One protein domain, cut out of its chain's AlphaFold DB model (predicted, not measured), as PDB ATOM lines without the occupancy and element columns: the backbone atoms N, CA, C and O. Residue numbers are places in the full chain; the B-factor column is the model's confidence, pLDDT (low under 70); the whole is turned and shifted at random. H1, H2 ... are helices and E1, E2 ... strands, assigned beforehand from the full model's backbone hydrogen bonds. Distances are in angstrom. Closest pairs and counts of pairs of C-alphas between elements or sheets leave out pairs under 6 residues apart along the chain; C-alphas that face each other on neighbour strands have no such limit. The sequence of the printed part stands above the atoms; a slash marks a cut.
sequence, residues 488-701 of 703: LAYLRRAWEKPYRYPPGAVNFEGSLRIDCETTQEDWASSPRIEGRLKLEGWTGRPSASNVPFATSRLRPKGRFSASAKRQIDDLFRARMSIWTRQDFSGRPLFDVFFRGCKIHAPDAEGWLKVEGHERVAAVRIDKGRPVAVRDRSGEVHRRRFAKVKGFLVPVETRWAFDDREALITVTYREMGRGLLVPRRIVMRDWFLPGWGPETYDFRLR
ATOM      1  N   LEU A 488      29.328 -44.727 -42.068       97.69
ATOM      2  CA  LEU A 488      28.257 -44.080 -41.308       97.69
ATOM      3  C   LEU A 488      28.759 -43.454 -40.002       97.69
ATOM      4  O   LEU A 488      28.581 -42.258 -39.768       97.69
ATOM      5  N   ALA A 489      29.400 -44.259 -39.151       97.31
ATOM      6  CA  ALA A 489      29.835 -43.823 -37.826       97.31
ATOM      7  C   ALA A 489      30.931 -42.748 -37.903       97.31
ATOM      8  O   ALA A 489      30.965 -41.830 -37.078       97.31
ATOM      9  N   TYR A 490      31.814 -42.842 -38.903       97.06
ATOM     10  CA  TYR A 490      32.886 -41.874 -39.115       97.06
ATOM     11  C   TYR A 490      32.328 -40.523 -39.576       97.06
ATOM     12  O   TYR A 490      32.634 -39.487 -38.974       97.06
ATOM     13  N   LEU A 491      31.431 -40.531 -40.570       97.56
ATOM     14  CA  LEU A 491      30.794 -39.313 -41.064       97.56
ATOM     15  C   LEU A 491      29.871 -38.675 -40.033       97.56
ATOM     16  O   LEU A 491      29.953 -37.461 -39.861       97.56
ATOM     17  N   ARG A 492      29.060 -39.449 -39.301       97.88
ATOM     18  CA  ARG A 492      28.190 -38.918 -38.239       97.88
ATOM     19  C   ARG A 492      28.994 -38.129 -37.210       97.88
ATOM     20  O   ARG A 492      28.712 -36.956 -36.966       97.88
ATOM     21  N   ARG A 493      30.063 -38.736 -36.687       96.69
ATOM     22  CA  ARG A 493      30.923 -38.121 -35.665       96.69
ATOM     23  C   ARG A 493      31.587 -36.833 -36.161       96.69
ATOM     24  O   ARG A 493      31.690 -35.866 -35.410       96.69
ATOM     25  N   ALA A 494      32.029 -36.797 -37.420       96.19
ATOM     26  CA  ALA A 494      32.596 -35.588 -38.015       96.19
ATOM     27  C   ALA A 494      31.525 -34.523 -38.306       96.19
ATOM     28  O   ALA A 494      31.773 -33.335 -38.095       96.19
ATOM     29  N   TRP A 495      30.343 -34.929 -38.776       96.25
ATOM     30  CA  TRP A 495      29.249 -34.037 -39.155       96.25
ATOM     31  C   TRP A 495      28.682 -33.282 -37.957       96.25
ATOM     32  O   TRP A 495      28.348 -32.107 -38.089       96.25
ATOM     33  N   GLU A 496      28.602 -33.928 -36.796       94.62
ATOM     34  CA  GLU A 496      28.015 -33.366 -35.571       94.62
ATOM     35  C   GLU A 496      28.989 -32.515 -34.747       94.62
ATOM     36  O   GLU A 496      28.567 -31.761 -33.874       94.62
ATOM     37  N   LYS A 497      30.291 -32.586 -35.036       94.25
ATOM     38  CA  LYS A 497      31.329 -31.867 -34.284       94.25
ATOM     39  C   LYS A 497      31.277 -30.335 -34.436       94.25
ATOM     40  O   LYS A 497      31.567 -29.643 -33.457       94.25
ATOM     41  N   PRO A 498      30.995 -29.757 -35.621       94.56
ATOM     42  CA  PRO A 498      30.878 -28.312 -35.764       94.56
ATOM     43  C   PRO A 498      29.643 -27.733 -35.070       94.56
ATOM     44  O   PRO A 498      28.601 -28.372 -34.960       94.56
ATOM     45  N   TYR A 499      29.749 -26.466 -34.685       93.88
ATOM     46  CA  TYR A 499      28.686 -25.679 -34.078       93.88
ATOM     47  C   TYR A 499      27.390 -25.711 -34.898       93.88
ATOM     48  O   TYR A 499      27.417 -25.660 -36.135       93.88
ATOM     49  N   ARG A 500      26.255 -25.730 -34.195       91.88
ATOM     50  CA  ARG A 500      24.905 -25.643 -34.753       91.88
ATOM     51  C   ARG A 500      24.180 -24.457 -34.150       91.88
ATOM     52  O   ARG A 500      24.259 -24.237 -32.942       91.88
ATOM     53  N   TYR A 501      23.432 -23.734 -34.978       88.81
ATOM     54  CA  TYR A 501      22.567 -22.683 -34.458       88.81
ATOM     55  C   TYR A 501      21.492 -23.299 -33.549       88.81
ATOM     56  O   TYR A 501      20.811 -24.252 -33.967       88.81
ATOM     57  N   PRO A 502      21.332 -22.796 -32.311       80.94
ATOM     58  CA  PRO A 502      20.289 -23.277 -31.424       80.94
ATOM     59  C   PRO A 502      18.911 -22.958 -32.018       80.94
ATOM     60  O   PRO A 502      18.775 -22.028 -32.818       80.94
ATOM     61  N   PRO A 503      17.872 -23.720 -31.647       77.50
ATOM     62  CA  PRO A 503      16.512 -23.395 -32.044       77.50
ATOM     63  C   PRO A 503      16.128 -22.019 -31.487       77.50
ATOM     64  O   PRO A 503      16.256 -21.758 -30.292       77.50
ATOM     65  N   GLY A 504      15.674 -21.123 -32.359       77.62
ATOM     66  CA  GLY A 504      15.270 -19.777 -31.970       77.62
ATOM     67  C   GLY A 504      15.484 -18.769 -33.087       77.62
ATOM     68  O   GLY A 504      16.359 -18.927 -33.933       77.62
ATOM     69  N   ALA A 505      14.652 -17.733 -33.096       83.88
ATOM     70  CA  ALA A 505      14.726 -16.668 -34.081       83.88
ATOM     71  C   ALA A 505      15.417 -15.443 -33.464       83.88
ATOM     72  O   ALA A 505      15.027 -14.965 -32.395       83.88
ATOM     73  N   VAL A 506      16.434 -14.932 -34.147       83.62
ATOM     74  CA  VAL A 506      17.288 -13.834 -33.697       83.62
ATOM     75  C   VAL A 506      17.108 -12.630 -34.622       83.62
ATOM     76  O   VAL A 506      16.935 -12.779 -35.829       83.62
ATOM     77  N   ASN A 507      17.129 -11.418 -34.065       88.50
ATOM     78  CA  ASN A 507      16.967 -10.187 -34.837       88.50
ATOM     79  C   ASN A 507      18.311  -9.463 -34.974       88.50
ATOM     80  O   ASN A 507      18.964  -9.170 -33.970       88.50
ATOM     81  N   PHE A 508      18.687  -9.115 -36.203       85.81
ATOM     82  CA  PHE A 508      19.897  -8.354 -36.499       85.81
ATOM     83  C   PHE A 508      19.567  -6.948 -36.991       85.81
ATOM     84  O   PHE A 508      18.598  -6.718 -37.714       85.81
ATOM     85  N   GLU A 509      20.435  -6.011 -36.648       91.06
ATOM     86  CA  GLU A 509      20.582  -4.722 -37.308       91.06
ATOM     87  C   GLU A 509      22.008  -4.617 -37.827       91.06
ATOM     88  O   GLU A 509      22.950  -5.055 -37.177       91.06
ATOM     89  N   GLY A 510      22.203  -4.064 -39.010       90.12
ATOM     90  CA  GLY A 510      23.505  -4.130 -39.645       90.12
ATOM     91  C   GLY A 510      23.727  -3.083 -40.707       90.12
ATOM     92  O   GLY A 510      22.901  -2.194 -40.931       90.12
ATOM     93  N   SER A 511      24.857  -3.218 -41.378       92.69
ATOM     94  CA  SER A 511      25.183  -2.466 -42.574       92.69
ATOM     95  C   SER A 511      25.588  -3.395 -43.704       92.69
ATOM     96  O   SER A 511      26.200  -4.438 -43.483       92.69
ATOM     97  N   LEU A 512      25.230  -2.978 -44.908       92.88
ATOM     98  CA  LEU A 512      25.672  -3.550 -46.167       92.88
ATOM     99  C   LEU A 512      26.678  -2.598 -46.803       92.88
ATOM    100  O   LEU A 512      26.442  -1.387 -46.803       92.88
ATOM    101  N   ARG A 513      27.739  -3.155 -47.377       93.56
ATOM    102  CA  ARG A 513      28.595  -2.499 -48.359       93.56
ATOM    103  C   ARG A 513      28.854  -3.455 -49.521       93.56
ATOM    104  O   ARG A 513      29.295  -4.571 -49.289       93.56
ATOM    105  N   ILE A 514      28.597  -3.011 -50.741       88.81
ATOM    106  CA  ILE A 514      28.941  -3.714 -51.977       88.81
ATOM    107  C   ILE A 514      29.809  -2.760 -52.784       88.81
ATOM    108  O   ILE A 514      29.384  -1.633 -53.040       88.81
ATOM    109  N   ASP A 515      31.014  -3.192 -53.133       86.69
ATOM    110  CA  ASP A 515      31.860  -2.484 -54.091       86.69
ATOM    111  C   ASP A 515      31.554  -3.050 -55.500       86.69
ATOM    112  O   ASP A 515      31.537  -4.270 -55.688       86.69
ATOM    113  N   CYS A 516      31.211  -2.174 -56.453       79.44
ATOM    114  CA  CYS A 516      30.785  -2.536 -57.809       79.44
ATOM    115  C   CYS A 516      31.729  -1.878 -58.823       79.44
ATOM    116  O   CYS A 516      31.671  -0.662 -58.998       79.44
ATOM    117  N   GLU A 517      32.575  -2.654 -59.503       71.00
ATOM    118  CA  GLU A 517      33.424  -2.127 -60.586       71.00
ATOM    119  C   GLU A 517      32.661  -2.064 -61.914       71.00
ATOM    120  O   GLU A 517      32.934  -1.211 -62.753       71.00
ATOM    121  N   THR A 518      31.656  -2.931 -62.081       59.94
ATOM    122  CA  THR A 518      30.799  -2.979 -63.274       59.94
ATOM    123  C   THR A 518      29.342  -2.703 -62.939       59.94
ATOM    124  O   THR A 518      28.836  -3.055 -61.869       59.94
ATOM    125  N   THR A 519      28.650  -2.087 -63.882       50.94
ATOM    126  CA  THR A 519      27.366  -1.445 -63.663       50.94
ATOM    127  C   THR A 519      26.243  -2.141 -64.423       50.94
ATOM    128  O   THR A 519      26.235  -2.120 -65.650       50.94
ATOM    129  N   GLN A 520      25.257  -2.704 -63.719       56.28
ATOM    130  CA  GLN A 520      23.931  -2.915 -64.318       56.28
ATOM    131  C   GLN A 520      23.240  -1.548 -64.476       56.28
ATOM    132  O   GLN A 520      23.369  -0.702 -63.588       56.28
ATOM    133  N   GLU A 521      22.530  -1.333 -65.588       55.81
ATOM    134  CA  GLU A 521      22.008  -0.028 -66.050       55.81
ATOM    135  C   GLU A 521      21.277   0.792 -64.966       55.81
ATOM    136  O   GLU A 521      21.463   2.004 -64.881       55.81
ATOM    137  N   ASP A 522      20.526   0.145 -64.070       59.50
ATOM    138  CA  ASP A 522      19.748   0.833 -63.028       59.50
ATOM    139  C   ASP A 522      20.592   1.384 -61.860       59.50
ATOM    140  O   ASP A 522      20.159   2.308 -61.163       59.50
ATOM    141  N   TRP A 523      21.781   0.827 -61.604       65.94
ATOM    142  CA  TRP A 523      22.657   1.212 -60.479       65.94
ATOM    143  C   TRP A 523      24.011   1.735 -60.946       65.94
ATOM    144  O   TRP A 523      24.931   1.901 -60.143       65.94
ATOM    145  N   ALA A 524      24.122   2.008 -62.246       56.16
ATOM    146  CA  ALA A 524      25.386   2.222 -62.917       56.16
ATOM    147  C   ALA A 524      26.200   3.417 -62.420       56.16
ATOM    148  O   ALA A 524      27.419   3.455 -62.500       56.16
ATOM    149  N   SER A 525      25.538   4.399 -61.832       65.25
ATOM    150  CA  SER A 525      26.209   5.574 -61.290       65.25
ATOM    151  C   SER A 525      26.791   5.368 -59.888       65.25
ATOM    152  O   SER A 525      27.380   6.295 -59.336       65.25
ATOM    153  N   SER A 526      26.614   4.192 -59.272       75.88
ATOM    154  CA  SER A 526      27.037   3.926 -57.893       75.88
ATOM    155  C   SER A 526      28.176   2.899 -57.844       75.88
ATOM    156  O   SER A 526      27.897   1.706 -57.737       75.88
ATOM    157  N   PRO A 527      29.457   3.329 -57.816       82.94
ATOM    158  CA  PRO A 527      30.604   2.417 -57.662       82.94
ATOM    159  C   PRO A 527      30.601   1.683 -56.309       82.94
ATOM    160  O   PRO A 527      31.373   0.757 -56.064       82.94
ATOM    161  N   ARG A 528      29.737   2.122 -55.388       88.69
ATOM    162  CA  ARG A 528      29.535   1.516 -54.082       88.69
ATOM    163  C   ARG A 528      28.077   1.619 -53.658       88.69
ATOM    164  O   ARG A 528      27.505   2.709 -53.646       88.69
ATOM    165  N   ILE A 529      27.507   0.503 -53.218       88.38
ATOM    166  CA  ILE A 529      26.189   0.449 -52.580       88.38
ATOM    167  C   ILE A 529      26.397   0.255 -51.083       88.38
ATOM    168  O   ILE A 529      26.873  -0.786 -50.635       88.38
ATOM    169  N   GLU A 530      26.003   1.242 -50.284       92.69
ATOM    170  CA  GLU A 530      25.973   1.123 -48.825       92.69
ATOM    171  C   GLU A 530      24.541   1.167 -48.311       92.69
ATOM    172  O   GLU A 530      23.687   1.820 -48.900       92.69
ATOM    173  N   GLY A 531      24.253   0.542 -47.173       91.88
ATOM    174  CA  GLY A 531      22.922   0.621 -46.580       91.88
ATOM    175  C   GLY A 531      22.853   0.143 -45.144       91.88
ATOM    176  O   GLY A 531      23.776  -0.489 -44.638       91.88
ATOM    177  N   ARG A 532      21.739   0.450 -44.472       94.38
ATOM    178  CA  ARG A 532      21.388  -0.149 -43.178       94.38
ATOM    179  C   ARG A 532      20.439  -1.316 -43.394       94.38
ATOM    180  O   ARG A 532      19.476  -1.201 -44.147       94.38
ATOM    181  N   LEU A 533      20.697  -2.409 -42.696       90.31
ATOM    182  CA  LEU A 533      19.934  -3.645 -42.749       90.31
ATOM    183  C   LEU A 533      19.203  -3.855 -41.431       90.31
ATOM    184  O   LEU A 533      19.763  -3.634 -40.359       90.31
ATOM    185  N   LYS A 534      17.975  -4.352 -41.510       90.50
ATOM    186  CA  LYS A 534      17.283  -4.960 -40.378       90.50
ATOM    187  C   LYS A 534      16.781  -6.330 -40.798       90.50
ATOM    188  O   LYS A 534      16.084  -6.422 -41.805       90.50
ATOM    189  N   LEU A 535      17.140  -7.359 -40.040       86.62
ATOM    190  CA  LEU A 535      16.699  -8.738 -40.220       86.62
ATOM    191  C   LEU A 535      15.912  -9.163 -38.990       86.62
ATOM    192  O   LEU A 535      16.412  -9.049 -37.872       86.62
ATOM    193  N   GLU A 536      14.707  -9.681 -39.184       88.88
ATOM    194  CA  GLU A 536      13.898 -10.202 -38.087       88.88
ATOM    195  C   GLU A 536      13.637 -11.689 -38.275       88.88
ATOM    196  O   GLU A 536      13.343 -12.155 -39.374       88.88
ATOM    197  N   GLY A 537      13.725 -12.434 -37.179       86.44
ATOM    198  CA  GLY A 537      13.423 -13.853 -37.150       86.44
ATOM    199  C   GLY A 537      14.460 -14.728 -37.854       86.44
ATOM    200  O   GLY A 537      14.079 -15.722 -38.463       86.44
ATOM    201  N   TRP A 538      15.744 -14.367 -37.807       85.50
ATOM    202  CA  TRP A 538      16.799 -15.201 -38.370       85.50
ATOM    203  C   TRP A 538      16.984 -16.479 -37.555       85.50
ATOM    204  O   TRP A 538      17.262 -16.402 -36.361       85.50
ATOM    205  N   THR A 539      16.852 -17.645 -38.177       81.81
ATOM    206  CA  THR A 539      16.978 -18.945 -37.487       81.81
ATOM    207  C   THR A 539      18.310 -19.640 -37.754       81.81
ATOM    208  O   THR A 539      18.562 -20.724 -37.229       81.81
ATOM    209  N   GLY A 540      19.135 -19.073 -38.639       75.62
ATOM    210  CA  GLY A 540      20.351 -19.708 -39.149       75.62
ATOM    211  C   GLY A 540      20.106 -20.965 -39.983       75.62
ATOM    212  O   GLY A 540      21.056 -21.530 -40.512       75.62
ATOM    213  N   ARG A 541      18.847 -21.390 -40.141       76.31
ATOM    214  CA  ARG A 541      18.450 -22.529 -40.963       76.31
ATOM    215  C   ARG A 541      17.760 -21.995 -42.215       76.31
ATOM    216  O   ARG A 541      16.877 -21.142 -42.091       76.31
ATOM    217  N   PRO A 542      18.115 -22.472 -43.416       60.09
ATOM    218  CA  PRO A 542      17.308 -22.186 -44.590       60.09
ATOM    219  C   PRO A 542      15.887 -22.718 -44.335       60.09
ATOM    220  O   PRO A 542      15.692 -23.905 -44.082       60.09
ATOM    221  N   SER A 543      14.899 -21.821 -44.319       56.91
ATOM    222  CA  SER A 543      13.486 -22.197 -44.257       56.91
ATOM    223  C   SER A 543      13.002 -22.624 -45.647       56.91
ATOM    224  O   SER A 543      13.640 -22.311 -46.655       56.91
ATOM    225  N   ALA A 544      11.848 -23.295 -45.717       49.28
ATOM    226  CA  ALA A 544      11.211 -23.664 -46.984       49.28
ATOM    227  C   ALA A 544      11.011 -22.458 -47.932       49.28
ATOM    228  O   ALA A 544      11.007 -22.625 -49.144       49.28
ATOM    229  N   SER A 545      10.925 -21.226 -47.414       46.53
ATOM    230  CA  SER A 545      10.794 -20.006 -48.222       46.53
ATOM    231  C   SER A 545      12.132 -19.380 -48.645       46.53
ATOM    232  O   SER A 545      12.180 -18.192 -48.944       46.53
ATOM    233  N   ASN A 546      13.225 -20.153 -48.677       58.19
ATOM    234  CA  ASN A 546      14.561 -19.777 -49.165       58.19
ATOM    235  C   ASN A 546      15.268 -18.632 -48.439       58.19
ATOM    236  O   ASN A 546      16.424 -18.362 -48.740       58.19
ATOM    237  N   VAL A 547      14.647 -17.983 -47.466       61.72
ATOM    238  CA  VAL A 547      15.241 -16.842 -46.778       61.72
ATOM    239  C   VAL A 547      15.306 -17.164 -45.283       61.72
ATOM    240  O   VAL A 547      14.295 -17.576 -44.706       61.72
ATOM    241  N   PRO A 548      16.477 -17.035 -44.630       66.88
ATOM    242  CA  PRO A 548      16.665 -17.483 -43.252       66.88
ATOM    243  C   PRO A 548      15.996 -16.564 -42.220       66.88
ATOM    244  O   PRO A 548      16.171 -16.805 -41.035       66.88
ATOM    245  N   PHE A 549      15.272 -15.522 -42.648       75.31
ATOM    246  CA  PHE A 549      14.621 -14.502 -41.821       75.31
ATOM    247  C   PHE A 549      13.154 -14.287 -42.227       75.31
ATOM    248  O   PHE A 549      12.791 -14.432 -43.393       75.31
ATOM    249  N   ALA A 550      12.315 -13.900 -41.263       70.00
ATOM    250  CA  ALA A 550      10.897 -13.603 -41.461       70.00
ATOM    251  C   ALA A 550      10.678 -12.274 -42.198       70.00
ATOM    252  O   ALA A 550       9.783 -12.165 -43.035       70.00
ATOM    253  N   THR A 551      11.497 -11.259 -41.903       72.62
ATOM    254  CA  THR A 551      11.491  -9.978 -42.618       72.62
ATOM    255  C   THR A 551      12.921  -9.469 -42.816       72.62
ATOM    256  O   THR A 551      13.786  -9.663 -41.961       72.62
ATOM    257  N   SER A 552      13.174  -8.805 -43.946       79.94
ATOM    258  CA  SER A 552      14.309  -7.892 -44.099       79.94
ATOM    259  C   SER A 552      13.823  -6.519 -44.517       79.94
ATOM    260  O   SER A 552      12.813  -6.381 -45.213       79.94
ATOM    261  N   ARG A 553      14.541  -5.496 -44.062       83.44
ATOM    262  CA  ARG A 553      14.419  -4.128 -44.557       83.44
ATOM    263  C   ARG A 553      15.812  -3.585 -44.819       83.44
ATOM    264  O   ARG A 553      16.534  -3.280 -43.866       83.44
ATOM    265  N   LEU A 554      16.167  -3.442 -46.089       84.69
ATOM    266  CA  LEU A 554      17.343  -2.693 -46.509       84.69
ATOM    267  C   LEU A 554      16.983  -1.225 -46.777       84.69
ATOM    268  O   LEU A 554      16.016  -0.904 -47.466       84.69
ATOM    269  N   ARG A 555      17.778  -0.312 -46.220       89.00
ATOM    270  CA  ARG A 555      17.739   1.123 -46.518       89.00
ATOM    271  C   ARG A 555      19.080   1.528 -47.129       89.00
ATOM    272  O   ARG A 555      20.005   1.802 -46.357       89.00
ATOM    273  N   PRO A 556      19.217   1.532 -48.467       86.88
ATOM    274  CA  PRO A 556      20.454   1.963 -49.099       86.88
ATOM    275  C   PRO A 556      20.672   3.470 -48.875       86.88
ATOM    276  O   PRO A 556      19.712   4.246 -48.821       86.88
ATOM    277  N   LYS A 557      21.927   3.878 -48.692       88.31
ATOM    278  CA  LYS A 557      22.368   5.272 -48.602       88.31
ATOM    279  C   LYS A 557      22.482   5.842 -50.012       88.31
ATOM    280  O   LYS A 557      23.165   5.258 -50.838       88.31
ATOM    281  N   GLY A 558      21.878   6.999 -50.259       86.06
ATOM    282  CA  GLY A 558      21.914   7.662 -51.564       86.06
ATOM    283  C   GLY A 558      20.541   7.755 -52.224       86.06
ATOM    284  O   GLY A 558      19.518   7.341 -51.667       86.06
ATOM    285  N   ARG A 559      20.509   8.358 -53.414       84.69
ATOM    286  CA  ARG A 559      19.281   8.590 -54.181       84.69
ATOM    287  C   ARG A 559      19.030   7.423 -55.133       84.69
ATOM    288  O   ARG A 559      19.391   7.475 -56.297       84.69
ATOM    289  N   PHE A 560      18.381   6.382 -54.619       84.56
ATOM    290  CA  PHE A 560      17.890   5.262 -55.424       84.56
ATOM    291  C   PHE A 560      16.398   5.411 -55.725       84.56
ATOM    292  O   PHE A 560      15.615   5.775 -54.834       84.56
ATOM    293  N   SER A 561      16.005   5.064 -56.954       84.94
ATOM    294  CA  SER A 561      14.599   4.912 -57.336       84.94
ATOM    295  C   SER A 561      13.916   3.828 -56.486       84.94
ATOM    296  O   SER A 561      14.570   2.989 -55.858       84.94
ATOM    297  N   ALA A 562      12.582   3.829 -56.435       83.44
ATOM    298  CA  ALA A 562      11.839   2.794 -55.711       83.44
ATOM    299  C   ALA A 562      12.089   1.385 -56.289       83.44
ATOM    300  O   ALA A 562      12.162   0.424 -55.524       83.44
ATOM    301  N   SER A 563      12.264   1.283 -57.614       83.12
ATOM    302  CA  SER A 563      12.616   0.031 -58.297       83.12
ATOM    303  C   SER A 563      14.001  -0.460 -57.876       83.12
ATOM    304  O   SER A 563      14.129  -1.582 -57.391       83.12
ATOM    305  N   ALA A 564      15.009   0.420 -57.923       82.88
ATOM    306  CA  ALA A 564      16.372   0.091 -57.515       82.88
ATOM    307  C   ALA A 564      16.426  -0.377 -56.054       82.88
ATOM    308  O   ALA A 564      16.994  -1.418 -55.750       82.88
ATOM    309  N   LYS A 565      15.742   0.319 -55.136       84.81
ATOM    310  CA  LYS A 565      15.657  -0.107 -53.725       84.81
ATOM    311  C   LYS A 565      15.096  -1.522 -53.565       84.81
ATOM    312  O   LYS A 565      15.567  -2.250 -52.695       84.81
ATOM    313  N   ARG A 566      14.098  -1.898 -54.373       83.56
ATOM    314  CA  ARG A 566      13.501  -3.240 -54.352       83.56
ATOM    315  C   ARG A 566      14.483  -4.287 -54.866       83.56
ATOM    316  O   ARG A 566      14.750  -5.245 -54.157       83.56
ATOM    317  N   GLN A 567      15.075  -4.051 -56.033       83.31
ATOM    318  CA  GLN A 567      16.067  -4.947 -56.623       83.31
ATOM    319  C   GLN A 567      17.288  -5.151 -55.685       83.31
ATOM    320  O   GLN A 567      17.779  -6.271 -55.574       83.31
ATOM    321  N   ILE A 568      17.754  -4.122 -54.951       85.00
ATOM    322  CA  ILE A 568      18.857  -4.274 -53.976       85.00
ATOM    323  C   ILE A 568      18.404  -5.120 -52.763       85.00
ATOM    324  O   ILE A 568      19.180  -5.936 -52.262       85.00
ATOM    325  N   ASP A 569      17.159  -4.973 -52.281       84.94
ATOM    326  CA  ASP A 569      16.618  -5.842 -51.214       84.94
ATOM    327  C   ASP A 569      16.494  -7.302 -51.686       84.94
ATOM    328  O   ASP A 569      16.871  -8.214 -50.947       84.94
ATOM    329  N   ASP A 570      16.045  -7.532 -52.922       83.81
ATOM    330  CA  ASP A 570      15.942  -8.867 -53.525       83.81
ATOM    331  C   ASP A 570      17.320  -9.513 -53.712       83.81
ATOM    332  O   ASP A 570      17.521 -10.674 -53.343       83.81
ATOM    333  N   LEU A 571      18.303  -8.741 -54.187       85.00
ATOM    334  CA  LEU A 571      19.697  -9.166 -54.271       85.00
ATOM    335  C   LEU A 571      20.217  -9.584 -52.893       85.00
ATOM    336  O   LEU A 571      20.737 -10.686 -52.732       85.00
ATOM    337  N   PHE A 572      20.035  -8.739 -51.878       87.06
ATOM    338  CA  PHE A 572      20.435  -9.051 -50.510       87.06
ATOM    339  C   PHE A 572      19.802 -10.359 -50.004       87.06
ATOM    340  O   PHE A 572      20.496 -11.208 -49.436       87.06
ATOM    341  N   ARG A 573      18.499 -10.565 -50.237       84.62
ATOM    342  CA  ARG A 573      17.800 -11.807 -49.866       84.62
ATOM    343  C   ARG A 573      18.388 -13.019 -50.572       84.62
ATOM    344  O   ARG A 573      18.621 -14.037 -49.917       84.62
ATOM    345  N   ALA A 574      18.666 -12.906 -51.869       84.44
ATOM    346  CA  ALA A 574      19.306 -13.961 -52.639       84.44
ATOM    347  C   ALA A 574      20.697 -14.297 -52.075       84.44
ATOM    348  O   ALA A 574      20.999 -15.468 -51.853       84.44
ATOM    349  N   ARG A 575      21.519 -13.294 -51.740       86.19
ATOM    350  CA  ARG A 575      22.862 -13.497 -51.163       86.19
ATOM    351  C   ARG A 575      22.820 -14.193 -49.809       86.19
ATOM    352  O   ARG A 575      23.527 -15.176 -49.587       86.19
ATOM    353  N   MET A 576      21.925 -13.763 -48.925       86.31
ATOM    354  CA  MET A 576      21.752 -14.409 -47.623       86.31
ATOM    355  C   MET A 576      21.204 -15.838 -47.742       86.31
ATOM    356  O   MET A 576      21.601 -16.712 -46.967       86.31
ATOM    357  N   SER A 577      20.325 -16.098 -48.714       83.50
ATOM    358  CA  SER A 577      19.847 -17.448 -49.040       83.50
ATOM    359  C   SER A 577      20.997 -18.363 -49.445       83.50
ATOM    360  O   SER A 577      21.165 -19.454 -48.900       83.50
ATOM    361  N   ILE A 578      21.829 -17.886 -50.366       83.56
ATOM    362  CA  ILE A 578      22.971 -18.632 -50.874       83.56
ATOM    363  C   ILE A 578      23.948 -18.950 -49.742       83.56
ATOM    364  O   ILE A 578      24.275 -20.117 -49.531       83.56
ATOM    365  N   TRP A 579      24.361 -17.944 -48.968       86.56
ATOM    366  CA  TRP A 579      25.271 -18.173 -47.851       86.56
ATOM    367  C   TRP A 579      24.702 -19.173 -46.842       86.56
ATOM    368  O   TRP A 579      25.393 -20.121 -46.483       86.56
ATOM    369  N   THR A 580      23.441 -19.033 -46.425       84.25
ATOM    370  CA  THR A 580      22.862 -19.957 -45.431       84.25
ATOM    371  C   THR A 580      22.693 -21.389 -45.931       84.25
ATOM    372  O   THR A 580      22.738 -22.314 -45.125       84.25
ATOM    373  N   ARG A 581      22.572 -21.612 -47.245       82.50
ATOM    374  CA  ARG A 581      22.639 -22.963 -47.837       82.50
ATOM    375  C   ARG A 581      24.050 -23.560 -47.778       82.50
ATOM    376  O   ARG A 581      24.209 -24.783 -47.709       82.50
ATOM    377  N   GLN A 582      25.072 -22.709 -47.807       85.06
ATOM    378  CA  GLN A 582      26.474 -23.123 -47.766       85.06
ATOM    379  C   GLN A 582      27.041 -23.224 -46.346       85.06
ATOM    380  O   GLN A 582      27.955 -24.027 -46.113       85.06
ATOM    381  N   ASP A 583      26.457 -22.483 -45.403       87.94
ATOM    382  CA  ASP A 583      26.822 -22.478 -43.994       87.94
ATOM    383  C   ASP A 583      26.566 -23.841 -43.346       87.94
ATOM    384  O   ASP A 583      25.438 -24.326 -43.220       87.94
ATOM    385  N   PHE A 584      27.651 -24.467 -42.902       90.00
ATOM    386  CA  PHE A 584      27.600 -25.771 -42.263       90.00
ATOM    387  C   PHE A 584      26.832 -25.735 -40.931       90.00
ATOM    388  O   PHE A 584      26.193 -26.723 -40.571       90.00
ATOM    389  N   SER A 585      26.840 -24.604 -40.218       90.50
ATOM    390  CA  SER A 585      26.133 -24.455 -38.939       90.50
ATOM    391  C   SER A 585      24.609 -24.407 -39.081       90.50
ATOM    392  O   SER A 585      23.904 -24.690 -38.108       90.50
ATOM    393  N   GLY A 586      24.108 -24.102 -40.283       88.00
ATOM    394  CA  GLY A 586      22.684 -24.103 -40.624       88.00
ATOM    395  C   GLY A 586      22.142 -25.440 -41.131       88.00
ATOM    396  O   GLY A 586      20.931 -25.570 -41.324       88.00
ATOM    397  N   ARG A 587      23.007 -26.440 -41.354       89.00
ATOM    398  CA  ARG A 587      22.591 -27.741 -41.889       89.00
ATOM    399  C   ARG A 587      21.844 -28.586 -40.848       89.00
ATOM    400  O   ARG A 587      22.153 -28.502 -39.655       89.00
ATOM    401  N   PRO A 588      20.898 -29.437 -41.288       89.56
ATOM    402  CA  PRO A 588      20.264 -30.427 -40.425       89.56
ATOM    403  C   PRO A 588      21.262 -31.359 -39.720       89.56
ATOM    404  O   PRO A 588      22.421 -31.518 -40.125       89.56
ATOM    405  N   LEU A 589      20.777 -32.001 -38.654       90.50
ATOM    406  CA  LEU A 589      21.486 -33.092 -37.983       90.50
ATOM    407  C   LEU A 589      21.698 -34.269 -38.941       90.50
ATOM    408  O   LEU A 589      20.981 -34.404 -39.934       90.50
ATOM    409  N   PHE A 590      22.685 -35.108 -38.634       95.06
ATOM    410  CA  PHE A 590      23.162 -36.158 -39.532       95.06
ATOM    411  C   PHE A 590      22.037 -37.093 -40.010       95.06
ATOM    412  O   PHE A 590      21.855 -37.252 -41.215       95.06
ATOM    413  N   ASP A 591      21.223 -37.620 -39.091       93.62
ATOM    414  CA  ASP A 591      20.151 -38.582 -39.409       93.62
ATOM    415  C   ASP A 591      18.984 -37.987 -40.201       93.62
ATOM    416  O   ASP A 591      18.217 -38.707 -40.839       93.62
ATOM    417  N   VAL A 592      18.842 -36.661 -40.169       89.56
ATOM    418  CA  VAL A 592      17.877 -35.947 -41.006       89.56
ATOM    419  C   VAL A 592      18.482 -35.683 -42.380       89.56
ATOM    420  O   VAL A 592      17.817 -35.879 -43.388       89.56
ATOM    421  N   PHE A 593      19.745 -35.252 -42.424       91.38
ATOM    422  CA  PHE A 593      20.412 -34.867 -43.665       91.38
ATOM    423  C   PHE A 593      20.706 -36.067 -44.576       91.38
ATOM    424  O   PHE A 593      20.539 -35.962 -45.782       91.38
ATOM    425  N   PHE A 594      21.108 -37.210 -44.016       95.25
ATOM    426  CA  PHE A 594      21.486 -38.409 -44.774       95.25
ATOM    427  C   PHE A 594      20.440 -39.531 -44.716       95.25
ATOM    428  O   PHE A 594      20.769 -40.693 -44.954       95.25
ATOM    429  N   ARG A 595      19.181 -39.234 -44.378       92.38
ATOM    430  CA  ARG A 595      18.129 -40.259 -44.294       92.38
ATOM    431  C   ARG A 595      18.020 -41.053 -45.603       92.38
ATOM    432  O   ARG A 595      18.093 -40.477 -46.685       92.38
ATOM    433  N   GLY A 596      17.883 -42.372 -45.499       92.81
ATOM    434  CA  GLY A 596      17.820 -43.300 -46.631       92.81
ATOM    435  C   GLY A 596      19.127 -43.454 -47.414       92.81
ATOM    436  O   GLY A 596      19.146 -44.156 -48.421       92.81
ATOM    437  N   CYS A 597      20.215 -42.800 -46.995       96.25
ATOM    438  CA  CYS A 597      21.476 -42.834 -47.725       96.25
ATOM    439  C   CYS A 597      22.365 -43.996 -47.273       96.25
ATOM    440  O   CYS A 597      22.398 -44.349 -46.091       96.25
ATOM    441  N   LYS A 598      23.159 -44.531 -48.203       98.12
ATOM    442  CA  LYS A 598      24.248 -45.470 -47.914       98.12
ATOM    443  C   LYS A 598      25.583 -44.726 -47.960       98.12
ATOM    444  O   LYS A 598      25.928 -44.122 -48.975       98.12
ATOM    445  N   ILE A 599      26.319 -44.750 -46.851       98.38
ATOM    446  CA  ILE A 599      27.604 -44.070 -46.662       98.38
ATOM    447  C   ILE A 599      28.730 -45.099 -46.740       98.38
ATOM    448  O   ILE A 599      28.835 -45.990 -45.896       98.38
ATOM    449  N   HIS A 600      29.587 -44.973 -47.743       98.12
ATOM    450  CA  HIS A 600      30.702 -45.894 -47.972       98.12
ATOM    451  C   HIS A 600      31.913 -45.547 -47.107       98.12
ATOM    452  O   HIS A 600      32.021 -44.424 -46.606       98.12
ATOM    453  N   ALA A 601      32.821 -46.510 -46.940       96.62
ATOM    454  CA  ALA A 601      34.111 -46.283 -46.300       96.62
ATOM    455  C   ALA A 601      34.890 -45.141 -46.994       96.62
ATOM    456  O   ALA A 601      34.692 -44.900 -48.190       96.62
ATOM    457  N   PRO A 602      35.741 -44.403 -46.256       97.06
ATOM    458  CA  PRO A 602      36.579 -43.374 -46.853       97.06
ATOM    459  C   PRO A 602      37.589 -43.987 -47.830       97.06
ATOM    460  O   PRO A 602      38.189 -45.019 -47.536       97.06
ATOM    461  N   ASP A 603      37.808 -43.322 -48.961       96.25
ATOM    462  CA  ASP A 603      38.917 -43.636 -49.860       96.25
ATOM    463  C   ASP A 603      40.272 -43.149 -49.304       96.25
ATOM    464  O   ASP A 603      40.355 -42.545 -48.228       96.25
ATOM    465  N   ALA A 604      41.352 -43.397 -50.053       94.00
ATOM    466  CA  ALA A 604      42.712 -43.004 -49.677       94.00
ATOM    467  C   ALA A 604      42.890 -41.482 -49.487       94.00
ATOM    468  O   ALA A 604      43.785 -41.046 -48.766       94.00
ATOM    469  N   GLU A 605      42.031 -40.660 -50.095       93.62
ATOM    470  CA  GLU A 605      42.052 -39.200 -49.964       93.62
ATOM    471  C   GLU A 605      41.138 -38.678 -48.836       93.62
ATOM    472  O   GLU A 605      41.120 -37.469 -48.545       93.62
ATOM    473  N   GLY A 606      40.389 -39.576 -48.189       94.88
ATOM    474  CA  GLY A 606      39.460 -39.290 -47.102       94.88
ATOM    475  C   GLY A 606      38.046 -38.914 -47.552       94.88
ATOM    476  O   GLY A 606      37.311 -38.310 -46.760       94.88
ATOM    477  N   TRP A 607      37.649 -39.211 -48.794       98.19
ATOM    478  CA  TRP A 607      36.280 -39.017 -49.280       98.19
ATOM    479  C   TRP A 607      35.395 -40.216 -48.971       98.19
ATOM    480  O   TRP A 607      35.714 -41.349 -49.307       98.19
ATOM    481  N   LEU A 608      34.225 -39.949 -48.400       98.44
ATOM    482  CA  LEU A 608      33.169 -40.933 -48.212       98.44
ATOM    483  C   LEU A 608      32.113 -40.726 -49.290       98.44
ATOM    484  O   LEU A 608      31.485 -39.662 -49.339       98.44
ATOM    485  N   LYS A 609      31.902 -41.736 -50.136       98.31
ATOM    486  CA  LYS A 609      30.820 -41.739 -51.129       98.31
ATOM    487  C   LYS A 609      29.464 -41.826 -50.423       98.31
ATOM    488  O   LYS A 609      29.291 -42.597 -49.479       98.31
ATOM    489  N   VAL A 610      28.498 -41.045 -50.901       98.12
ATOM    490  CA  VAL A 610      27.126 -40.981 -50.389       98.12
ATOM    491  C   VAL A 610      26.168 -41.394 -51.501       98.12
ATOM    492  O   VAL A 610      25.966 -40.668 -52.473       98.12
ATOM    493  N   GLU A 611      25.549 -42.560 -51.358       97.06
ATOM    494  CA  GLU A 611      24.520 -43.046 -52.278       97.06
ATOM    495  C   GLU A 611      23.123 -42.740 -51.735       97.06
ATOM    496  O   GLU A 611      22.889 -42.790 -50.531       97.06
ATOM    497  N   GLY A 612      22.187 -42.401 -52.624       91.94
ATOM    498  CA  GLY A 612      20.796 -42.081 -52.270       91.94
ATOM    499  C   GLY A 612      20.518 -40.605 -51.949       91.94
ATOM    500  O   GLY A 612      19.390 -40.153 -52.136       91.94
ATOM    501  N   HIS A 613      21.528 -39.807 -51.580       93.25
ATOM    502  CA  HIS A 613      21.329 -38.378 -51.302       93.25
ATOM    503  C   HIS A 613      21.147 -37.572 -52.600       93.25
ATOM    504  O   HIS A 613      21.939 -37.712 -53.527       93.25
ATOM    505  N   GLU A 614      20.156 -36.674 -52.664       86.12
ATOM    506  CA  GLU A 614      19.816 -35.900 -53.878       86.12
ATOM    507  C   GLU A 614      20.922 -34.947 -54.364       86.12
ATOM    508  O   GLU A 614      21.185 -34.858 -55.558       86.12
ATOM    509  N   ARG A 615      21.580 -34.238 -53.438       89.25
ATOM    510  CA  ARG A 615      22.590 -33.217 -53.755       89.25
ATOM    511  C   ARG A 615      24.024 -33.621 -53.458       89.25
ATOM    512  O   ARG A 615      24.910 -33.146 -54.142       89.25
ATOM    513  N   VAL A 616      24.280 -34.441 -52.441       94.69
ATOM    514  CA  VAL A 616      25.644 -34.772 -52.001       94.69
ATOM    515  C   VAL A 616      26.081 -36.090 -52.621       94.69
ATOM    516  O   VAL A 616      25.424 -37.103 -52.412       94.69
ATOM    517  N   ALA A 617      27.193 -36.071 -53.355       96.88
ATOM    518  CA  ALA A 617      27.819 -37.271 -53.905       96.88
ATOM    519  C   ALA A 617      28.899 -37.831 -52.973       96.88
ATOM    520  O   ALA A 617      29.035 -39.045 -52.839       96.88
ATOM    521  N   ALA A 618      29.671 -36.957 -52.318       98.00
ATOM    522  CA  ALA A 618      30.707 -37.370 -51.377       98.00
ATOM    523  C   ALA A 618      31.024 -36.290 -50.333       98.00
ATOM    524  O   ALA A 618      30.826 -35.093 -50.558       98.00
ATOM    525  N   VAL A 619      31.568 -36.704 -49.188       98.00
ATOM    526  CA  VAL A 619      32.058 -35.797 -48.137       98.00
ATOM    527  C   VAL A 619      33.498 -36.148 -47.794       98.00
ATOM    528  O   VAL A 619      33.783 -37.302 -47.499       98.00
ATOM    529  N   ARG A 620      34.400 -35.162 -47.794       97.94
ATOM    530  CA  ARG A 620      35.789 -35.344 -47.361       97.94
ATOM    531  C   ARG A 620      35.935 -35.017 -45.888       97.94
ATOM    532  O   ARG A 620      35.574 -33.912 -45.467       97.94
ATOM    533  N   ILE A 621      36.515 -35.940 -45.129       96.81
ATOM    534  CA  ILE A 621      36.812 -35.739 -43.712       96.81
ATOM    535  C   ILE A 621      38.321 -35.635 -43.511       96.81
ATOM    536  O   ILE A 621      39.056 -36.552 -43.853       96.81
ATOM    537  N   ASP A 622      38.767 -34.548 -42.885       95.56
ATOM    538  CA  ASP A 622      40.152 -34.374 -42.439       95.56
ATOM    539  C   ASP A 622      40.176 -33.982 -40.958       95.56
ATOM    540  O   ASP A 622      39.380 -33.152 -40.501       95.56
ATOM    541  N   LYS A 623      41.053 -34.623 -40.175       93.75
ATOM    542  CA  LYS A 623      41.188 -34.435 -38.713       93.75
ATOM    543  C   LYS A 623      39.835 -34.460 -37.975       93.75
ATOM    544  O   LYS A 623      39.577 -33.678 -37.046       93.75
ATOM    545  N   GLY A 624      38.947 -35.357 -38.416       93.19
ATOM    546  CA  GLY A 624      37.593 -35.538 -37.889       93.19
ATOM    547  C   GLY A 624      36.651 -34.359 -38.156       93.19
ATOM    548  O   GLY A 624      35.836 -34.036 -37.290       93.19
ATOM    549  N   ARG A 625      36.803 -33.660 -39.289       93.88
ATOM    550  CA  ARG A 625      35.966 -32.520 -39.705       93.88
ATOM    551  C   ARG A 625      35.580 -32.645 -41.181       93.88
ATOM    552  O   ARG A 625      36.433 -33.027 -41.975       93.88
ATOM    553  N   PRO A 626      34.356 -32.259 -41.576       95.88
ATOM    554  CA  PRO A 626      33.917 -32.289 -42.968       95.88
ATOM    555  C   PRO A 626      34.484 -31.082 -43.730       95.88
ATOM    556  O   PRO A 626      33.850 -30.031 -43.831       95.88
ATOM    557  N   VAL A 627      35.717 -31.212 -44.222       96.81
ATOM    558  CA  VAL A 627      36.469 -30.126 -44.870       96.81
ATOM    559  C   VAL A 627      36.056 -29.884 -46.318       96.81
ATOM    560  O   VAL A 627      36.301 -28.799 -46.837       96.81
ATOM    561  N   ALA A 628      35.404 -30.847 -46.973       96.56
ATOM    562  CA  ALA A 628      34.827 -30.636 -48.295       96.56
ATOM    563  C   ALA A 628      33.544 -31.447 -48.501       96.56
ATOM    564  O   ALA A 628      33.373 -32.523 -47.933       96.56
ATOM    565  N   VAL A 629      32.640 -30.925 -49.324       95.81
ATOM    566  CA  VAL A 629      31.451 -31.639 -49.808       95.81
ATOM    567  C   VAL A 629      31.462 -31.547 -51.322       95.81
ATOM    568  O   VAL A 629      31.544 -30.436 -51.845       95.81
ATOM    569  N   ARG A 630      31.400 -32.696 -51.991       95.69
ATOM    570  CA  ARG A 630      31.225 -32.799 -53.436       95.69
ATOM    571  C   ARG A 630      29.754 -33.048 -53.709       95.69
ATOM    572  O   ARG A 630      29.173 -33.984 -53.145       95.69
ATOM    573  N   ASP A 631      29.146 -32.188 -54.503       93.94
ATOM    574  CA  ASP A 631      27.762 -32.373 -54.903       93.94
ATOM    575  C   ASP A 631      27.647 -33.341 -56.096       93.94
ATOM    576  O   ASP A 631      28.631 -33.949 -56.524       93.94
ATOM    577  N   ARG A 632      26.429 -33.548 -56.601       92.06
ATOM    578  CA  ARG A 632      26.197 -34.424 -57.755       92.06
ATOM    579  C   ARG A 632      26.530 -33.796 -59.111       92.06
ATOM    580  O   ARG A 632      26.640 -34.566 -60.061       92.06
ATOM    581  N   SER A 633      26.687 -32.472 -59.228       90.00
ATOM    582  CA  SER A 633      27.219 -31.870 -60.462       90.00
ATOM    583  C   SER A 633      28.742 -32.013 -60.546       90.00
ATOM    584  O   SER A 633      29.312 -31.851 -61.618       90.00
ATOM    585  N   GLY A 634      29.392 -32.388 -59.439       91.81
ATOM    586  CA  GLY A 634      30.841 -32.546 -59.339       91.81
ATOM    587  C   GLY A 634      31.520 -31.337 -58.696       91.81
ATOM    588  O   GLY A 634      32.722 -31.386 -58.427       91.81
ATOM    589  N   GLU A 635      30.761 -30.289 -58.377       91.25
ATOM    590  CA  GLU A 635      31.264 -29.100 -57.709       91.25
ATOM    591  C   GLU A 635      31.712 -29.425 -56.282       91.25
ATOM    592  O   GLU A 635      31.120 -30.234 -55.556       91.25
ATOM    593  N   VAL A 636      32.799 -28.776 -55.856       93.19
ATOM    594  CA  VAL A 636      33.415 -29.020 -54.552       93.19
ATOM    595  C   VAL A 636      33.345 -27.769 -53.686       93.19
ATOM    596  O   VAL A 636      33.981 -26.753 -53.959       93.19
ATOM    597  N   HIS A 637      32.636 -27.887 -52.565       93.38
ATOM    598  CA  HIS A 637      32.566 -26.858 -51.533       93.38
ATOM    599  C   HIS A 637      33.576 -27.158 -50.425       93.38
ATOM    600  O   HIS A 637      33.342 -28.046 -49.595       93.38
ATOM    601  N   ARG A 638      34.683 -26.415 -50.384       96.06
ATOM    602  CA  ARG A 638      35.742 -26.561 -49.370       96.06
ATOM    603  C   ARG A 638      35.488 -25.631 -48.191       96.06
ATOM    604  O   ARG A 638      35.001 -24.518 -48.366       96.06
ATOM    605  N   ARG A 639      35.814 -26.072 -46.978       95.56
ATOM    606  CA  ARG A 639      35.532 -25.345 -45.735       95.56
ATOM    607  C   ARG A 639      36.749 -25.309 -44.827       95.56
ATOM    608  O   ARG A 639      37.355 -26.342 -44.550       95.56
ATOM    609  N   ARG A 640      37.039 -24.127 -44.280       97.12
ATOM    610  CA  ARG A 640      37.999 -23.955 -43.183       97.12
ATOM    611  C   ARG A 640      37.241 -23.714 -41.889       97.12
ATOM    612  O   ARG A 640      36.380 -22.840 -41.815       97.12
ATOM    613  N   PHE A 641      37.589 -24.476 -40.858       96.44
ATOM    614  CA  PHE A 641      36.998 -24.337 -39.531       96.44
ATOM    615  C   PHE A 641      37.983 -23.703 -38.557       96.44
ATOM    616  O   PHE A 641      39.163 -24.062 -38.547       96.44
ATOM    617  N   ALA A 642      37.482 -22.842 -37.677       96.31
ATOM    618  CA  ALA A 642      38.237 -22.297 -36.556       96.31
ATOM    619  C   ALA A 642      37.503 -22.552 -35.237       96.31
ATOM    620  O   ALA A 642      36.283 -22.725 -35.212       96.31
ATOM    621  N   LYS A 643      38.254 -22.570 -34.133       95.69
ATOM    622  CA  LYS A 643      37.664 -22.555 -32.794       95.69
ATOM    623  C   LYS A 643      37.364 -21.111 -32.402       95.69
ATOM    624  O   LYS A 643      38.282 -20.307 -32.282       95.69
ATOM    625  N   VAL A 644      36.098 -20.799 -32.160       94.88
ATOM    626  CA  VAL A 644      35.649 -19.514 -31.619       94.88
ATOM    627  C   VAL A 644      34.967 -19.804 -30.293       94.88
ATOM    628  O   VAL A 644      33.941 -20.474 -30.264       94.88
ATOM    629  N   LYS A 645      35.563 -19.340 -29.188       93.12
ATOM    630  CA  LYS A 645      35.025 -19.549 -27.829       93.12
ATOM    631  C   LYS A 645      34.714 -21.026 -27.530       93.12
ATOM    632  O   LYS A 645      33.663 -21.369 -27.014       93.12
ATOM    633  N   GLY A 646      35.632 -21.914 -27.918       92.62
ATOM    634  CA  GLY A 646      35.499 -23.365 -27.730       92.62
ATOM    635  C   GLY A 646      34.700 -24.091 -28.818       92.62
ATOM    636  O   GLY A 646      34.939 -25.276 -29.039       92.62
ATOM    637  N   PHE A 647      33.842 -23.399 -29.571       93.88
ATOM    638  CA  PHE A 647      33.042 -24.006 -30.633       93.88
ATOM    639  C   PHE A 647      33.782 -24.047 -31.968       93.88
ATOM    640  O   PHE A 647      34.462 -23.096 -32.350       93.88
ATOM    641  N   LEU A 648      33.619 -25.138 -32.710       95.31
ATOM    642  CA  LEU A 648      34.188 -25.298 -34.044       95.31
ATOM    643  C   LEU A 648      33.222 -24.736 -35.098       95.31
ATOM    644  O   LEU A 648      32.200 -25.355 -35.374       95.31
ATOM    645  N   VAL A 649      33.531 -23.592 -35.704       95.31
ATOM    646  CA  VAL A 649      32.664 -22.910 -36.690       95.31
ATOM    647  C   VAL A 649      33.322 -22.830 -38.071       95.31
ATOM    648  O   VAL A 649      34.552 -22.740 -38.141       95.31
ATOM    649  N   PRO A 650      32.546 -22.861 -39.171       94.88
ATOM    650  CA  PRO A 650      33.074 -22.642 -40.516       94.88
ATOM    651  C   PRO A 650      33.394 -21.153 -40.714       94.88
ATOM    652  O   PRO A 650      32.494 -20.328 -40.796       94.88
ATOM    653  N   VAL A 651      34.673 -20.787 -40.789       96.62
ATOM    654  CA  VAL A 651      35.091 -19.383 -40.978       96.62
ATOM    655  C   VAL A 651      35.316 -19.020 -42.437       96.62
ATOM    656  O   VAL A 651      35.257 -17.844 -42.783       96.62
ATOM    657  N   GLU A 652      35.542 -20.013 -43.296       96.25
ATOM    658  CA  GLU A 652      35.638 -19.824 -44.741       96.25
ATOM    659  C   GLU A 652      34.943 -20.958 -45.478       96.25
ATOM    660  O   GLU A 652      35.043 -22.123 -45.083       96.25
ATOM    661  N   THR A 653      34.268 -20.612 -46.569       94.69
ATOM    662  CA  THR A 653      33.740 -21.561 -47.548       94.69
ATOM    663  C   THR A 653      34.175 -21.115 -48.935       94.69
ATOM    664  O   THR A 653      33.901 -19.984 -49.329       94.69
ATOM    665  N   ARG A 654      34.866 -22.003 -49.647       95.19
ATOM    666  CA  ARG A 654      35.284 -21.834 -51.037       95.19
ATOM    667  C   ARG A 654      34.421 -22.712 -51.927       95.19
ATOM    668  O   ARG A 654      34.170 -23.870 -51.580       95.19
ATOM    669  N   TRP A 655      33.977 -22.169 -53.048       90.06
ATOM    670  CA  TRP A 655      33.153 -22.869 -54.024       90.06
ATOM    671  C   TRP A 655      33.760 -22.688 -55.408       90.06
ATOM    672  O   TRP A 655      33.858 -21.561 -55.883       90.06
ATOM    673  N   ALA A 656      34.192 -23.790 -56.015       86.00
ATOM    674  CA  ALA A 656      34.734 -23.786 -57.366       86.00
ATOM    675  C   ALA A 656      33.626 -24.093 -58.385       86.00
ATOM    676  O   ALA A 656      32.955 -25.117 -58.235       86.00
ATOM    677  N   PHE A 657      33.466 -23.231 -59.392       80.75
ATOM    678  CA  PHE A 657      32.593 -23.411 -60.559       80.75
ATOM    679  C   PHE A 657      33.237 -22.733 -61.778       80.75
ATOM    680  O   PHE A 657      33.783 -21.640 -61.632       80.75
ATOM    681  N   ASP A 658      33.191 -23.370 -62.952       68.25
ATOM    682  CA  ASP A 658      33.610 -22.816 -64.255       68.25
ATOM    683  C   ASP A 658      34.885 -21.940 -64.193       68.25
ATOM    684  O   ASP A 658      34.844 -20.728 -64.419       68.25
ATOM    685  N   ASP A 659      36.005 -22.556 -63.792       81.62
ATOM    686  CA  ASP A 659      37.351 -21.965 -63.644       81.62
ATOM    687  C   ASP A 659      37.510 -20.823 -62.623       81.62
ATOM    688  O   ASP A 659      38.574 -20.210 -62.515       81.62
ATOM    689  N   ARG A 660      36.484 -20.549 -61.810       83.12
ATOM    690  CA  ARG A 660      36.511 -19.526 -60.756       83.12
ATOM    691  C   ARG A 660      36.297 -20.138 -59.377       83.12
ATOM    692  O   ARG A 660      35.671 -21.185 -59.222       83.12
ATOM    693  N   GLU A 661      36.821 -19.473 -58.348       89.75
ATOM    694  CA  GLU A 661      36.599 -19.850 -56.950       89.75
ATOM    695  C   GLU A 661      35.964 -18.685 -56.192       89.75
ATOM    696  O   GLU A 661      36.605 -17.671 -55.929       89.75
ATOM    697  N   ALA A 662      34.704 -18.848 -55.800       91.38
ATOM    698  CA  ALA A 662      34.028 -17.885 -54.953       91.38
ATOM    699  C   ALA A 662      34.345 -18.149 -53.475       91.38
ATOM    700  O   ALA A 662      34.385 -19.298 -53.019       91.38
ATOM    701  N   LEU A 663      34.538 -17.079 -52.703       94.06
ATOM    702  CA  LEU A 663      34.948 -17.147 -51.300       94.06
ATOM    703  C   LEU A 663      33.942 -16.435 -50.396       94.06
ATOM    704  O   LEU A 663      33.661 -15.251 -50.569       94.06
ATOM    705  N   ILE A 664      33.469 -17.140 -49.369       94.38
ATOM    706  CA  ILE A 664      32.708 -16.565 -48.257       94.38
ATOM    707  C   ILE A 664      33.550 -16.669 -46.989       94.38
ATOM    708  O   ILE A 664      33.895 -17.772 -46.566       94.38
ATOM    709  N   THR A 665      33.816 -15.540 -46.338       96.31
ATOM    710  CA  THR A 665      34.440 -15.480 -45.010       96.31
ATOM    711  C   THR A 665      33.421 -15.028 -43.972       96.31
ATOM    712  O   THR A 665      32.729 -14.029 -44.169       96.31
ATOM    713  N   VAL A 666      33.348 -15.728 -42.839       95.62
ATOM    714  CA  VAL A 666      32.427 -15.418 -41.740       95.62
ATOM    715  C   VAL A 666      33.205 -15.196 -40.449       95.62
ATOM    716  O   VAL A 666      33.957 -16.051 -39.988       95.62
ATOM    717  N   THR A 667      32.991 -14.040 -39.826       96.50
ATOM    718  CA  THR A 667      33.451 -13.756 -38.464       96.50
ATOM    719  C   THR A 667      32.290 -13.931 -37.501       96.50
ATOM    720  O   THR A 667      31.258 -13.281 -37.666       96.50
ATOM    721  N   TYR A 668      32.466 -14.752 -36.469       94.69
ATOM    722  CA  TYR A 668      31.446 -15.001 -35.449       94.69
ATOM    723  C   TYR A 668      31.652 -14.134 -34.205       94.69
ATOM    724  O   TYR A 668      32.765 -13.706 -33.892       94.69
ATOM    725  N   ARG A 669      30.567 -13.898 -33.467       92.12
ATOM    726  CA  ARG A 669      30.578 -13.296 -32.131       92.12
ATOM    727  C   ARG A 669      29.703 -14.116 -31.190       92.12
ATOM    728  O   ARG A 669      28.600 -14.506 -31.558       92.12
ATOM    729  N   GLU A 670      30.191 -14.322 -29.971       89.06
ATOM    730  CA  GLU A 670      29.411 -14.923 -28.891       89.06
ATOM    731  C   GLU A 670      28.473 -13.905 -28.244       89.06
ATOM    732  O   GLU A 670      28.848 -12.753 -28.005       89.06
ATOM    733  N   MET A 671      27.250 -14.345 -27.968       77.75
ATOM    734  CA  MET A 671      26.149 -13.505 -27.495       77.75
ATOM    735  C   MET A 671      25.560 -13.978 -26.162       77.75
ATOM    736  O   MET A 671      24.436 -13.621 -25.816       77.75
ATOM    737  N   GLY A 672      26.354 -14.734 -25.396       74.12
ATOM    738  CA  GLY A 672      25.971 -15.357 -24.133       74.12
ATOM    739  C   GLY A 672      25.385 -16.758 -24.328       74.12
ATOM    740  O   GLY A 672      24.849 -17.077 -25.390       74.12
ATOM    741  N   ARG A 673      25.514 -17.606 -23.298       78.62
ATOM    742  CA  ARG A 673      25.013 -18.998 -23.276       78.62
ATOM    743  C   ARG A 673      25.468 -19.844 -24.480       78.62
ATOM    744  O   ARG A 673      24.704 -20.664 -24.978       78.62
ATOM    745  N   GLY A 674      26.685 -19.619 -24.984       82.75
ATOM    746  CA  GLY A 674      27.237 -20.382 -26.109       82.75
ATOM    747  C   GLY A 674      26.575 -20.125 -27.471       82.75
ATOM    748  O   GLY A 674      26.816 -20.871 -28.421       82.75
ATOM    749  N   LEU A 675      25.746 -19.082 -27.610       87.44
ATOM    750  CA  LEU A 675      25.197 -18.682 -28.905       87.44
ATOM    751  C   LEU A 675      26.251 -17.905 -29.705       87.44
ATOM    752  O   LEU A 675      26.580 -16.766 -29.364       87.44
ATOM    753  N   LEU A 676      26.740 -18.499 -30.794       91.94
ATOM    754  CA  LEU A 676      27.556 -17.825 -31.797       91.94
ATOM    755  C   LEU A 676      26.676 -17.376 -32.961       91.94
ATOM    756  O   LEU A 676      25.953 -18.172 -33.558       91.94
ATOM    757  N   VAL A 677      26.785 -16.102 -33.319       90.31
ATOM    758  CA  VAL A 677      26.122 -15.538 -34.499       90.31
ATOM    759  C   VAL A 677      27.146 -14.912 -35.443       90.31
ATOM    760  O   VAL A 677      28.187 -14.430 -34.978       90.31
ATOM    761  N   PRO A 678      26.872 -14.874 -36.757       92.19
ATOM    762  CA  PRO A 678      27.677 -14.099 -37.688       92.19
ATOM    763  C   PRO A 678      27.670 -12.620 -37.288       92.19
ATOM    764  O   PRO A 678      26.621 -11.993 -37.155       92.19
ATOM    765  N   ARG A 679      28.862 -12.060 -37.102       94.50
ATOM    766  CA  ARG A 679      29.106 -10.624 -36.927       94.50
ATOM    767  C   ARG A 679      29.441  -9.964 -38.254       94.50
ATOM    768  O   ARG A 679      29.034  -8.833 -38.475       94.50
ATOM    769  N   ARG A 680      30.212 -10.642 -39.101       95.88
ATOM    770  CA  ARG A 680      30.617 -10.136 -40.411       95.88
ATOM    771  C   ARG A 680      30.622 -11.267 -41.422       95.88
ATOM    772  O   ARG A 680      31.152 -12.332 -41.116       95.88
ATOM    773  N   ILE A 681      30.072 -11.017 -42.602       94.81
ATOM    774  CA  ILE A 681      30.145 -11.910 -43.759       94.81
ATOM    775  C   ILE A 681      30.772 -11.125 -44.903       94.81
ATOM    776  O   ILE A 681      30.340 -10.009 -45.177       94.81
ATOM    777  N   VAL A 682      31.784 -11.697 -45.545       95.56
ATOM    778  CA  VAL A 682      32.413 -11.138 -46.744       95.56
ATOM    779  C   VAL A 682      32.275 -12.155 -47.867       95.56
ATOM    780  O   VAL A 682      32.701 -13.291 -47.684       95.56
ATOM    781  N   MET A 683      31.688 -11.764 -48.996       94.31
ATOM    782  CA  MET A 683      31.580 -12.595 -50.201       94.31
ATOM    783  C   MET A 683      32.431 -11.992 -51.319       94.31
ATOM    784  O   MET A 683      32.376 -10.784 -51.553       94.31
ATOM    785  N   ARG A 684      33.228 -12.823 -51.992       92.88
ATOM    786  CA  ARG A 684      34.101 -12.449 -53.113       92.88
ATOM    787  C   ARG A 684      33.866 -13.373 -54.297       92.88
ATOM    788  O   ARG A 684      33.589 -14.555 -54.086       92.88
ATOM    789  N   ASP A 685      33.968 -12.809 -55.499       87.00
ATOM    790  CA  ASP A 685      33.973 -13.529 -56.781       87.00
ATOM    791  C   ASP A 685      32.759 -14.445 -56.997       87.00
ATOM    792  O   ASP A 685      32.811 -15.449 -57.699       87.00
ATOM    793  N   TRP A 686      31.632 -14.097 -56.373       78.44
ATOM    794  CA  TRP A 686      30.453 -14.961 -56.326       78.44
ATOM    795  C   TRP A 686      29.544 -14.832 -57.555       78.44
ATOM    796  O   TRP A 686      28.685 -15.681 -57.778       78.44
ATOM    797  N   PHE A 687      29.668 -13.755 -58.334       74.69
ATOM    798  CA  PHE A 687      28.706 -13.442 -59.393       74.69
ATOM    799  C   PHE A 687      29.387 -13.202 -60.738       74.69
ATOM    800  O   PHE A 687      29.557 -14.126 -61.536       74.69
ATOM    801  N   LEU A 688      29.808 -11.968 -60.990       72.31
ATOM    802  CA  LEU A 688      30.468 -11.582 -62.226       72.31
ATOM    803  C   LEU A 688      31.886 -11.106 -61.910       72.31
ATOM    804  O   LEU A 688      32.110 -10.582 -60.813       72.31
ATOM    805  N   PRO A 689      32.836 -11.275 -62.842       69.81
ATOM    806  CA  PRO A 689      34.102 -10.554 -62.762       69.81
ATOM    807  C   PRO A 689      33.825  -9.053 -62.556       69.81
ATOM    808  O   PRO A 689      32.960  -8.498 -63.231       69.81
ATOM    809  N   GLY A 690      34.492  -8.416 -61.587       70.19
ATOM    810  CA  GLY A 690      34.263  -7.004 -61.227       70.19
ATOM    811  C   GLY A 690      33.100  -6.740 -60.252       70.19
ATOM    812  O   GLY A 690      32.741  -5.584 -60.004       70.19
ATOM    813  N   TRP A 691      32.484  -7.784 -59.679       79.94
ATOM    814  CA  TRP A 691      31.467  -7.647 -58.629       79.94
ATOM    815  C   TRP A 691      31.984  -8.069 -57.244       79.94
ATOM    816  O   TRP A 691      32.326  -9.233 -57.020       79.94
ATOM    817  N   GLY A 692      31.913  -7.158 -56.269       79.56
ATOM    818  CA  GLY A 692      32.330  -7.392 -54.887       79.56
ATOM    819  C   GLY A 692      33.700  -6.781 -54.561       79.56
ATOM    820  O   GLY A 692      34.329  -6.171 -55.418       79.56
ATOM    821  N   PRO A 693      34.183  -6.913 -53.310       91.38
ATOM    822  CA  PRO A 693      33.622  -7.709 -52.219       91.38
ATOM    823  C   PRO A 693      32.280  -7.182 -51.686       91.38
ATOM    824  O   PRO A 693      32.086  -5.985 -51.482       91.38
ATOM    825  N   GLU A 694      31.362  -8.097 -51.373       92.69
ATOM    826  CA  GLU A 694      30.150  -7.798 -50.606       92.69
ATOM    827  C   GLU A 694      30.443  -7.992 -49.116       92.69
ATOM    828  O   GLU A 694      30.841  -9.075 -48.694       92.69
ATOM    829  N   THR A 695      30.249  -6.959 -48.302       95.31
ATOM    830  CA  THR A 695      30.448  -7.001 -46.851       95.31
ATOM    831  C   THR A 695      29.142  -6.734 -46.115       95.31
ATOM    832  O   THR A 695      28.509  -5.688 -46.275       95.31
ATOM    833  N   TYR A 696      28.776  -7.666 -45.242       92.88
ATOM    834  CA  TYR A 696      27.622  -7.585 -44.358       92.88
ATOM    835  C   TYR A 696      28.098  -7.547 -42.913       92.88
ATOM    836  O   TYR A 696      28.653  -8.525 -42.416       92.88
ATOM    837  N   ASP A 697      27.870  -6.432 -42.230       93.69
ATOM    838  CA  ASP A 697      28.190  -6.263 -40.816       93.69
ATOM    839  C   ASP A 697      26.909  -6.312 -39.990       93.69
ATOM    840  O   ASP A 697      26.010  -5.497 -40.178       93.69
ATOM    841  N   PHE A 698      26.834  -7.239 -39.042       90.38
ATOM    842  CA  PHE A 698      25.677  -7.447 -38.184       90.38
ATOM    843  C   PHE A 698      25.977  -7.084 -36.730       90.38
ATOM    844  O   PHE A 698      27.032  -7.372 -36.158       90.38
ATOM    845  N   ARG A 699      24.982  -6.470 -36.106       87.88
ATOM    846  CA  ARG A 699      24.863  -6.207 -34.679       87.88
ATOM    847  C   ARG A 699      23.529  -6.781 -34.233       87.88
ATOM    848  O   ARG A 699      22.536  -6.725 -34.952       87.88
ATOM    849  N   LEU A 700      23.487  -7.359 -33.047       79.62
ATOM    850  CA  LEU A 700      22.219  -7.842 -32.534       79.62
ATOM    851  C   LEU A 700      21.373  -6.700 -32.014       79.62
ATOM    852  O   LEU A 700      21.864  -5.817 -31.308       79.62
ATOM    853  N   ARG A 701      20.085  -6.771 -32.331       78.56
ATOM    854  CA  ARG A 701      19.090  -5.915 -31.713       78.56
ATOM    855  C   ARG A 701      18.743  -6.547 -30.370       78.56
ATOM    856  O   ARG A 701      18.171  -7.637 -30.347       78.56
TER     857      ARG A 701
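Overview. This is residues 488 to 701 of the 703 residues of an uncharacterized protein of Planctomycetes bacterium (UniProt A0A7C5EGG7). One long sheet of twelve strands, twisted and curled like part of a barrel but not closed, wraps round the long helix H2, while the shorter helix H1 packs on E4 to E7 toward the sheet's other end. H1 and H2 are on the same face, in two layers, helices on one face of a sheet, and little H3 sits beside H1. The printed part has 214 residues with three named helices and twelve named strands, in the order H1 E1 E2 E3 H2 H3 and then E4 to E12. The sheet runs E3 E2 E1 E12 E11 E10 E9 E8 E7 E6 E5 E4, all antiparallel; the class is mixed, helices and strands. The whole is compact, with a radius of gyration of the C-alphas of 18.2 A and spans of 57 by 42 by 29 A.

Along the chain. Across the sheet stand E3, residues 551 to 556; E2, 528 to 538, 26.2 A long; E1, 506 to 516, 29.9 A; E12, 691 to 700, 27.7 A; E11, 676 to 684; E10, 660 to 670, 33.0 A; E9, 647 to 657, 29.9 A; E8, 636 to 644; E7, 625 to 631; E6, 616 to 622; E5, 607 to 611; and E4, 598 to 602. H2, residues 562 to 582, is 30.8 A long, H1 is residues 488 to 496, and H3 is residues 590 to 593. C-alpha 488 is at (28.257, -44.080, -41.308), C-alpha 562 at (11.839, 2.794, -55.711) and C-alpha 700 at (22.219, -7.842, -32.534).

Arrangement. E3 and E4 are the edge strands, and they are apart. E4 to E12 form a meander, each strand the antiparallel neighbour of the one before, and E1 E2 E3 form another. E1 and E12 are neighbours at 158 degrees, with N 511 and O 697 2.8 A apart, within hydrogen-bond range. In the hairpin of E9 and E10, N 655 and O 662 are 2.9 A apart, also within range. E1 bends by 56 degrees at residue 509, E2 by 54 degrees at 532 and E11 by 56 degrees at 679. The sheet curls round H2, whose closest C-alphas to E3 are Asp 569 and Leu 554, 5.7 A apart. H1 is on the same face, with the C-alphas of Ala 494 and Arg 625 of E7 closest at 4.9 A. H1 and H3 only just touch, with 3 pairs of C-alphas within 8 A, the closest being Arg 492 and Phe 590, 5.9 A; H3 is not on the sheet. H1 and H2 are apart. In H1 and H2 every O i to N i+4 pair is within hydrogen-bond range; H3 is too short for such a pair.

Size, cuts and confidence. The C-alphas farthest apart, those of Arg 559 and Ala 601, are 57.4 A from each other. The printed part has no cut. The links E1 to E2 and E2 to E3 are long. Mean pLDDT of the printed part is 87.2; residues 518 to 525, 542 to 548, 658 and 689 are under 70.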